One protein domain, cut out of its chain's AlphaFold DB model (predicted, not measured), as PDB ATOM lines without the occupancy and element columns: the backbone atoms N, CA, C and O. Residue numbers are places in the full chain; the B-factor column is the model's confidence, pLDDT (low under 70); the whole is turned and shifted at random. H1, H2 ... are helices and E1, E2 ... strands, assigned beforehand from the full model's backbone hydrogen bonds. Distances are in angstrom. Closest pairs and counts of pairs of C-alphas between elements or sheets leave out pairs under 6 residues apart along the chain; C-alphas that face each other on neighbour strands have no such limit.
ATOM      1  N   GLY A   2      25.785  10.098  55.628       85.38
ATOM      2  CA  GLY A   2      25.290   8.732  55.501       85.38
ATOM      3  C   GLY A   2      24.691   8.449  54.123       85.38
ATOM      4  O   GLY A   2      24.651   9.322  53.250       85.38
ATOM      5  N   ALA A   3      24.210   7.223  53.949       91.00
ATOM      6  CA  ALA A   3      23.546   6.719  52.755       91.00
ATOM      7  C   ALA A   3      22.068   6.408  53.038       91.00
ATOM      8  O   ALA A   3      21.747   5.674  53.972       91.00
ATOM      9  N   LEU A   4      21.162   6.958  52.228       90.12
ATOM     10  CA  LEU A   4      19.722   6.748  52.353       90.12
ATOM     11  C   LEU A   4      19.305   5.473  51.613       90.12
ATOM     12  O   LEU A   4      19.447   5.386  50.391       90.12
ATOM     13  N   PHE A   5      18.707   4.526  52.333       92.62
ATOM     14  CA  PHE A   5      18.094   3.336  51.748       92.62
ATOM     15  C   PHE A   5      16.797   2.968  52.480       92.62
ATOM     16  O   PHE A   5      16.752   2.918  53.705       92.62
ATOM     17  N   GLY A   6      15.711   2.743  51.732       87.69
ATOM     18  CA  GLY A   6      14.423   2.329  52.309       87.69
ATOM     19  C   GLY A   6      13.814   3.320  53.315       87.69
ATOM     20  O   GLY A   6      13.055   2.909  54.186       87.69
ATOM     21  N   GLY A   7      14.165   4.609  53.233       86.75
ATOM     22  CA  GLY A   7      13.740   5.633  54.197       86.75
ATOM     23  C   GLY A   7      14.543   5.655  55.502       86.75
ATOM     24  O   GLY A   7      14.223   6.439  56.390       86.75
ATOM     25  N   GLN A   8      15.587   4.832  55.618       87.12
ATOM     26  CA  GLN A   8      16.522   4.831  56.739       87.12
ATOM     27  C   GLN A   8      17.888   5.361  56.299       87.12
ATOM     28  O   GLN A   8      18.316   5.148  55.162       87.12
ATOM     29  N   CYS A   9      18.553   6.080  57.202       89.94
ATOM     30  CA  CYS A   9      19.900   6.588  56.991       89.94
ATOM     31  C   CYS A   9      20.917   5.615  57.598       89.94
ATOM     32  O   CYS A   9      20.754   5.203  58.745       89.94
ATOM     33  N   TYR A  10      21.919   5.239  56.809       90.56
ATOM     34  CA  TYR A  10      22.993   4.322  57.190       90.56
ATOM     35  C   TYR A  10      24.343   5.042  57.223       90.56
ATOM     36  O   TYR A  10      24.589   5.934  56.406       90.56
ATOM     37  N   GLY A  11      25.249   4.591  58.095       89.00
ATOM     38  CA  GLY A  11      26.513   5.289  58.368       89.00
ATOM     39  C   GLY A  11      27.468   5.314  57.188       89.00
ATOM     40  O   GLY A  11      28.275   6.234  57.038       89.00
ATOM     41  N   SER A  12      27.340   4.328  56.303       89.62
ATOM     42  CA  SER A  12      28.107   4.242  55.075       89.62
ATOM     43  C   SER A  12      27.277   3.688  53.909       89.62
ATOM     44  O   SER A  12      26.293   2.970  54.113       89.62
ATOM     45  N   PRO A  13      27.699   3.945  52.656       88.81
ATOM     46  CA  PRO A  13      27.131   3.281  51.483       88.81
ATOM     47  C   PRO A  13      27.251   1.752  51.532       88.81
ATOM     48  O   PRO A  13      26.419   1.059  50.955       88.81
ATOM     49  N   ALA A  14      28.269   1.219  52.218       88.81
ATOM     50  CA  ALA A  14      28.455  -0.221  52.378       88.81
ATOM     51  C   ALA A  14      27.374  -0.833  53.283       88.81
ATOM     52  O   ALA A  14      26.845  -1.896  52.963       88.81
ATOM     53  N   ASP A  15      26.989  -0.132  54.352       89.31
ATOM     54  CA  ASP A  15      25.916  -0.567  55.254       89.31
ATOM     55  C   ASP A  15      24.550  -0.510  54.560       89.31
ATOM     56  O   ASP A  15      23.758  -1.449  54.656       89.31
ATOM     57  N   ALA A  16      24.303   0.545  53.776       90.56
ATOM     58  CA  ALA A  16      23.108   0.647  52.939       90.56
ATOM     59  C   ALA A  16      23.053  -0.470  51.880       90.56
ATOM     60  O   ALA A  16      22.000  -1.075  51.667       90.56
ATOM     61  N   ALA A  17      24.188  -0.802  51.252       91.44
ATOM     62  CA  ALA A  17      24.286  -1.932  50.331       91.44
ATOM     63  C   ALA A  17      24.028  -3.264  51.040       91.44
ATOM     64  O   ALA A  17      23.345  -4.122  50.491       91.44
ATOM     65  N   ALA A  18      24.532  -3.440  52.263       91.00
ATOM     66  CA  ALA A  18      24.278  -4.644  53.036       91.00
ATOM     67  C   ALA A  18      22.789  -4.812  53.353       91.00
ATOM     68  O   ALA A  18      22.247  -5.897  53.146       91.00
ATOM     69  N   ALA A  19      22.106  -3.745  53.770       91.25
ATOM     70  CA  ALA A  19      20.659  -3.754  53.979       91.25
ATOM     71  C   ALA A  19      19.873  -4.021  52.683       91.25
ATOM     72  O   ALA A  19      18.890  -4.759  52.697       91.25
ATOM     73  N   MET A  20      20.321  -3.466  51.553       92.12
ATOM     74  CA  MET A  20      19.703  -3.701  50.249       92.12
ATOM     75  C   MET A  20      19.837  -5.154  49.789       92.12
ATOM     76  O   MET A  20      18.837  -5.785  49.454       92.12
ATOM     77  N   TRP A  21      21.061  -5.684  49.757       92.81
ATOM     78  CA  TRP A  21      21.350  -6.989  49.165       92.81
ATOM     79  C   TRP A  21      20.976  -8.159  50.074       92.81
ATOM     80  O   TRP A  21      20.541  -9.191  49.572       92.81
ATOM     81  N   SER A  22      21.053  -7.995  51.399       90.12
ATOM     82  CA  SER A  22      20.622  -9.036  52.349       90.12
ATOM     83  C   SER A  22      19.120  -9.336  52.295       90.12
ATOM     84  O   SER A  22      18.705 -10.431  52.668       90.12
ATOM     85  N   GLY A  23      18.303  -8.394  51.810       86.94
ATOM     86  CA  GLY A  23      16.864  -8.582  51.618       86.94
ATOM     87  C   GLY A  23      16.482  -9.265  50.301       86.94
ATOM     88  O   GLY A  23      15.305  -9.569  50.095       86.94
ATOM     89  N   VAL A  24      17.436  -9.499  49.392       91.62
ATOM     90  CA  VAL A  24      17.156 -10.086  48.075       91.62
ATOM     91  C   VAL A  24      17.032 -11.603  48.194       91.62
ATOM     92  O   VAL A  24      17.994 -12.308  48.492       91.62
ATOM     93  N   GLY A  25      15.828 -12.117  47.936       89.69
ATOM     94  CA  GLY A  25      15.569 -13.555  47.898       89.69
ATOM     95  C   GLY A  25      16.215 -14.259  46.693       89.69
ATOM     96  O   GLY A  25      16.539 -13.613  45.693       89.69
ATOM     97  N   PRO A  26      16.379 -15.594  46.751       91.75
ATOM     98  CA  PRO A  26      16.888 -16.376  45.629       91.75
ATOM     99  C   PRO A  26      15.943 -16.310  44.425       91.75
ATOM    100  O   PRO A  26      14.729 -16.461  44.562       91.75
ATOM    101  N   VAL A  27      16.511 -16.162  43.231       93.44
ATOM    102  CA  VAL A  27      15.774 -16.253  41.967       93.44
ATOM    103  C   VAL A  27      15.948 -17.659  41.408       93.44
ATOM    104  O   VAL A  27      17.071 -18.110  41.190       93.44
ATOM    105  N   VAL A  28      14.839 -18.357  41.172       93.06
ATOM    106  CA  VAL A  28      14.836 -19.703  40.587       93.06
ATOM    107  C   VAL A  28      14.333 -19.605  39.154       93.06
ATOM    108  O   VAL A  28      13.208 -19.165  38.923       93.06
ATOM    109  N   SER A  29      15.161 -20.001  38.191       90.50
ATOM    110  CA  SER A  29      14.773 -20.049  36.783       90.50
ATOM    111  C   SER A  29      14.411 -21.466  36.342       90.50
ATOM    112  O   SER A  29      14.652 -22.462  37.033       90.50
ATOM    113  N   THR A  30      13.772 -21.553  35.177       83.62
ATOM    114  CA  THR A  30      13.351 -22.820  34.590       83.62
ATOM    115  C   THR A  30      14.563 -23.632  34.125       83.62
ATOM    116  O   THR A  30      15.463 -23.133  33.455       83.62
ATOM    117  N   GLY A  31      14.590 -24.913  34.495       78.06
ATOM    118  CA  GLY A  31      15.657 -25.855  34.169       78.06
ATOM    119  C   GLY A  31      15.408 -27.200  34.847       78.06
ATOM    120  O   GLY A  31      14.686 -27.269  35.842       78.06
ATOM    121  N   SER A  32      15.984 -28.276  34.312       84.25
ATOM    122  CA  SER A  32      15.985 -29.590  34.963       84.25
ATOM    123  C   SER A  32      17.416 -30.102  35.007       84.25
ATOM    124  O   SER A  32      17.925 -30.547  33.975       84.25
ATOM    125  N   PRO A  33      18.104 -30.006  36.154       85.69
ATOM    126  CA  PRO A  33      17.680 -29.431  37.444       85.69
ATOM    127  C   PRO A  33      17.556 -27.888  37.429       85.69
ATOM    128  O   PRO A  33      18.148 -27.253  36.553       85.69
ATOM    129  N   PRO A  34      16.798 -27.268  38.358       89.88
ATOM    130  CA  PRO A  34      16.562 -25.824  38.357       89.88
ATOM    131  C   PRO A  34      17.847 -25.041  38.625       89.88
ATOM    132  O   PRO A  34      18.723 -25.485  39.375       89.88
ATOM    133  N   VAL A  35      17.939 -23.864  38.013       93.25
ATOM    134  CA  VAL A  35      19.050 -22.934  38.214       93.25
ATOM    135  C   VAL A  35      18.627 -21.907  39.262       93.25
ATOM    136  O   VAL A  35      17.554 -21.315  39.166       93.25
ATOM    137  N   ILE A  36      19.457 -21.728  40.285       94.56
ATOM    138  CA  ILE A  36      19.204 -20.864  41.439       94.56
ATOM    139  C   ILE A  36      20.276 -19.780  41.463       94.56
ATOM    140  O   ILE A  36      21.460 -20.093  41.552       94.56
ATOM    141  N   SER A  37      19.868 -18.518  41.431       95.12
ATOM    142  CA  SER A  37      20.754 -17.367  41.603       95.12
ATOM    143  C   SER A  37      20.521 -16.731  42.970       95.12
ATOM    144  O   SER A  37      19.395 -16.364  43.312       95.12
ATOM    145  N   THR A  38      21.584 -16.603  43.758       94.56
ATOM    146  CA  THR A  38      21.589 -16.012  45.104       94.56
ATOM    147  C   THR A  38      22.563 -14.850  45.166       94.56
ATOM    148  O   THR A  38      23.596 -14.878  44.500       94.56
ATOM    149  N   VAL A  39      22.260 -13.847  45.987       95.81
ATOM    150  CA  VAL A  39      23.189 -12.755  46.287       95.81
ATOM    151  C   VAL A  39      23.934 -13.092  47.578       95.81
ATOM    152  O   VAL A  39      23.311 -13.367  48.599       95.81
ATOM    153  N   GLU A  40      25.261 -13.112  47.532       93.81
ATOM    154  CA  GLU A  40      26.129 -13.519  48.639       93.81
ATOM    155  C   GLU A  40      27.235 -12.490  48.868       93.81
ATOM    156  O   GLU A  40      27.729 -11.876  47.925       93.81
ATOM    157  N   LEU A  41      27.637 -12.303  50.126       92.19
ATOM    158  CA  LEU A  41      28.774 -11.457  50.480       92.19
ATOM    159  C   LEU A  41      30.037 -12.323  50.551       92.19
ATOM    160  O   LEU A  41      30.177 -13.142  51.459       92.19
ATOM    161  N   ALA A  42      30.967 -12.125  49.618       91.31
ATOM    162  CA  ALA A  42      32.233 -12.851  49.561       91.31
ATOM    163  C   ALA A  42      33.392 -11.881  49.308       91.31
ATOM    164  O   ALA A  42      33.317 -11.003  48.453       91.31
ATOM    165  N   GLY A  43      34.472 -11.997  50.088       86.56
ATOM    166  CA  GLY A  43      35.646 -11.125  49.928       86.56
ATOM    167  C   GLY A  43      35.362  -9.629  50.127       86.56
ATOM    168  O   GLY A  43      36.083  -8.798  49.585       86.56
ATOM    169  N   GLY A  44      34.309  -9.279  50.875       85.56
ATOM    170  CA  GLY A  44      33.900  -7.890  51.108       85.56
ATOM    171  C   GLY A  44      33.091  -7.256  49.972       85.56
ATOM    172  O   GLY A  44      32.776  -6.072  50.056       85.56
ATOM    173  N   MET A  45      32.725  -8.019  48.937       88.75
ATOM    174  CA  MET A  45      31.867  -7.560  47.846       88.75
ATOM    175  C   MET A  45      30.623  -8.439  47.731       88.75
ATOM    176  O   MET A  45      30.655  -9.640  48.008       88.75
ATOM    177  N   TRP A  46      29.510  -7.827  47.339       93.50
ATOM    178  CA  TRP A  46      28.285  -8.552  47.031       93.50
ATOM    179  C   TRP A  46      28.403  -9.181  45.646       93.50
ATOM    180  O   TRP A  46      28.800  -8.513  44.693       93.50
ATOM    181  N   GLN A  47      28.063 -10.459  45.536       95.62
ATOM    182  CA  GLN A  47      28.180 -11.244  44.315       95.62
ATOM    183  C   GLN A  47      26.898 -12.025  44.063       95.62
ATOM    184  O   GLN A  47      26.275 -12.551  44.979       95.62
ATOM    185  N   ILE A  48      26.512 -12.121  42.800       95.19
ATOM    186  CA  ILE A  48      25.432 -12.971  42.325       95.19
ATOM    187  C   ILE A  48      26.051 -14.316  41.952       95.19
ATOM    188  O   ILE A  48      26.804 -14.427  40.982       95.19
ATOM    189  N   VAL A  49      25.731 -15.344  42.732       96.25
ATOM    190  CA  VAL A  49      26.194 -16.714  42.521       96.25
ATOM    191  C   VAL A  49      25.056 -17.519  41.921       96.25
ATOM    192  O   VAL A  49      23.992 -17.655  42.521       96.25
ATOM    193  N   THR A  50      25.282 -18.077  40.737       95.25
ATOM    194  CA  THR A  50      24.313 -18.942  40.064       95.25
ATOM    195  C   THR A  50      24.738 -20.392  40.211       95.25
ATOM    196  O   THR A  50      25.867 -20.753  39.875       95.25
ATOM    197  N   ARG A  51      23.834 -21.238  40.706       94.94
ATOM    198  CA  ARG A  51      24.069 -22.657  40.967       94.94
ATOM    199  C   ARG A  51      23.029 -23.531  40.285       94.94
ATOM    200  O   ARG A  51      21.861 -23.170  40.208       94.94
ATOM    201  N   GLN A  52      23.435 -24.720  39.868       94.06
ATOM    202  CA  GLN A  52      22.532 -25.761  39.384       94.06
ATOM    203  C   GLN A  52      22.951 -27.092  40.008       94.06
ATOM    204  O   GLN A  52      24.113 -27.480  39.926       94.06
ATOM    205  N   SER A  53      22.027 -27.775  40.691       90.44
ATOM    206  CA  SER A  53      22.339 -28.977  41.499       90.44
ATOM    207  C   SER A  53      23.509 -28.812  42.471       90.44
ATOM    208  O   SER A  53      24.314 -29.720  42.653       90.44
ATOM    209  N   GLY A  54      23.641 -27.630  43.076       87.25
ATOM    210  CA  GLY A  54      24.723 -27.334  44.017       87.25
ATOM    211  C   GLY A  54      26.077 -27.013  43.374       87.25
ATOM    212  O   GLY A  54      26.990 -26.612  44.089       87.25
ATOM    213  N   VAL A  55      26.213 -27.110  42.048       93.12
ATOM    214  CA  VAL A  55      27.427 -26.701  41.325       93.12
ATOM    215  C   VAL A  55      27.329 -25.225  40.959       93.12
ATOM    216  O   VAL A  55      26.315 -24.795  40.413       93.12
ATOM    217  N   VAL A  56      28.378 -24.449  41.247       94.31
ATOM    218  CA  VAL A  56      28.481 -23.045  40.826       94.31
ATOM    219  C   VAL A  56      28.715 -22.991  39.319       94.31
ATOM    220  O   VAL A  56      29.711 -23.508  38.822       94.31
ATOM    221  N   LEU A  57      27.787 -22.362  38.603       93.56
ATOM    222  CA  LEU A  57      27.871 -22.134  37.162       93.56
ATOM    223  C   LEU A  57      28.527 -20.792  36.844       93.56
ATOM    224  O   LEU A  57      29.318 -20.692  35.911       93.56
ATOM    225  N   SER A  58      28.181 -19.755  37.606       94.75
ATOM    226  CA  SER A  58      28.729 -18.415  37.424       94.75
ATOM    227  C   SER A  58      28.761 -17.643  38.737       94.75
ATOM    228  O   SER A  58      27.943 -17.860  39.634       94.75
ATOM    229  N   VAL A  59      29.722 -16.727  38.815       95.69
ATOM    230  CA  VAL A  59      29.842 -15.711  39.859       95.69
ATOM    231  C   VAL A  59      30.000 -14.379  39.142       95.69
ATOM    232  O   VAL A  59      30.815 -14.264  38.227       95.69
ATOM    233  N   GLN A  60      29.182 -13.403  39.510       95.19
ATOM    234  CA  GLN A  60      29.215 -12.056  38.949       95.19
ATOM    235  C   GLN A  60      29.161 -11.053  40.090       95.19
ATOM    236  O   GLN A  60      28.417 -11.261  41.043       95.19
ATOM    237  N   ASP A  61      29.913  -9.962  40.002       93.31
ATOM    238  CA  ASP A  61      29.824  -8.913  41.014       93.31
ATOM    239  C   ASP A  61      28.459  -8.218  40.926       93.31
ATOM    240  O   ASP A  61      27.950  -7.927  39.837       93.31
ATOM    241  N   ALA A  62      27.841  -7.981  42.083       90.62
ATOM    242  CA  ALA A  62      26.588  -7.254  42.149       90.62
ATOM    243  C   ALA A  62      26.820  -5.794  41.712       90.62
ATOM    244  O   ALA A  62      27.846  -5.202  42.061       90.62
ATOM    245  N   PRO A  63      25.881  -5.182  40.970       89.00
ATOM    246  CA  PRO A  63      26.019  -3.796  40.547       89.00
ATOM    247  C   PRO A  63      26.218  -2.855  41.738       89.00
ATOM    248  O   PRO A  63      25.486  -2.922  42.727       89.00
ATOM    249  N   ALA A  64      27.178  -1.938  41.627       84.88
ATOM    250  CA  ALA A  64      27.324  -0.870  42.605       84.88
ATOM    251  C   ALA A  64      26.104   0.061  42.539       84.88
ATOM    252  O   ALA A  64      25.712   0.517  41.462       84.88
ATOM    253  N   VAL A  65      25.518   0.359  43.696       86.38
ATOM    254  CA  VAL A  65      24.361   1.250  43.813       86.38
ATOM    255  C   VAL A  65      24.808   2.545  44.473       86.38
ATOM    256  O   VAL A  65      25.416   2.534  45.542       86.38
ATOM    257  N   ALA A  66      24.515   3.669  43.823       88.56
ATOM    258  CA  ALA A  66      24.702   4.982  44.417       88.56
ATOM    259  C   ALA A  66      23.491   5.303  45.298       88.56
ATOM    260  O   ALA A  66      22.373   5.454  44.805       88.56
ATOM    261  N   PHE A  67      23.716   5.402  46.605       90.62
ATOM    262  CA  PHE A  67      22.689   5.818  47.552       90.62
ATOM    263  C   PHE A  67      22.627   7.343  47.631       90.62
ATOM    264  O   PHE A  67      23.648   8.026  47.528       90.62
ATOM    265  N   GLY A  68      21.421   7.879  47.824       90.31
ATOM    266  CA  GLY A  68      21.252   9.303  48.103       90.31
ATOM    267  C   GLY A  68      21.936   9.680  49.424       90.31
ATOM    268  O   GLY A  68      22.022   8.839  50.321       90.31
ATOM    269  N   PRO A  69      22.427  10.918  49.576       89.75
ATOM    270  CA  PRO A  69      23.006  11.358  50.837       89.75
ATOM    271  C   PRO A  69      21.919  11.511  51.909       89.75
ATOM    272  O   PRO A  69      20.796  11.922  51.615       89.75
ATOM    273  N   CYS A  70      22.268  11.239  53.164       88.50
ATOM    274  CA  CYS A  70      21.438  11.572  54.320       88.50
ATOM    275  C   CYS A  70      22.282  12.061  55.504       88.50
ATOM    276  O   CYS A  70      23.493  11.822  55.577       88.50
TER     277      CYS A  70
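What this domain is: This is residues 2 to 70 of the 106 residues of an uncharacterized protein of Burkholderiales bacterium 70-64 (UniProt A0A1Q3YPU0). Two small antiparallel sheets stand at opposite ends of an elongated domain, with one helix, H1, between them: it covers one face of the smaller sheet, E2 E1 E7, and its far end reaches E4 and E5 of the larger sheet. The larger sheet is a strongly twisted meander of E3, E4, E5 and E6, each strand the antiparallel neighbour of the one before, and residues 62 to 67 lead from it back to the smaller sheet, where E7 pairs with E1. The printed part has 69 residues, with one named helix and seven named strands in the order E1 E2 H1 E3 E4 E5 E6 E7, a mixed class. It is loose, with a radius of gyration of the C-alphas of 14.2 A, and spans 46 by 23 by 14 A, only just a rod.

Where its parts are: E1 is residues 2 to 5, beginning at C-alpha 2 at (25.290, 8.732, 55.501), and E2 is residues 8 to 10. H1 is residues 13 to 22, 14.0 A long. E3 is residues 27 to 29. E4 is residues 35 to 42, 20.1 A long, beginning at C-alpha 35 at (19.050, -22.934, 38.214), and it bends by 56 degrees at residue 39. E5 is residues 45 to 52, 22.1 A long, and E6 is residues 55 to 61, 18.0 A long. E7 is residues 68 to 70 and ends at C-alpha 70 at (21.438, 11.572, 54.320).

How they stand to each other: In the sheet E3 E4 E5 E6, E3 and E6 are the edge strands. E3 and E4 form a hairpin, with N 27 and O 37 at 2.9 A. The hairpin E4 and E5 has N 38 and O 49 at 2.9 A, and the hairpin E5 and E6 has N 50 and O 58 at 2.9 A. H1 is on this sheet at a height of 9.5 A, over E4; its closest C-alpha pair with E4 is Trp 21 and Val 39, 6.7 A. In the other sheet, E1 is the inner strand. E1 and E2 form a hairpin, with N 3 and O 10 at 2.8 A, and E1 and E7 are antiparallel, with N 2 and O 70 at 2.9 A. H1 is on this sheet too, at a height of 9.3 A, over E2 and E1, and runs along the strands, at 20 degrees to E1 on the local plane; the closest C-alphas of E1 and H1 are those of Ala 3 and Pro 13, 5.1 A. In H1 every O i to N i+4 pair is within hydrogen-bond range. E6 and E7 are apart.

The domain as a whole: The two C-alphas farthest apart are those of Ser 32 and Cys 70, 45.8 A, while those of Gly 2 and Cys 70 are 4.9 A apart. The printed part has no cut and no long link. The mean pLDDT of the printed part is 90.7, and no printed residue is under 70.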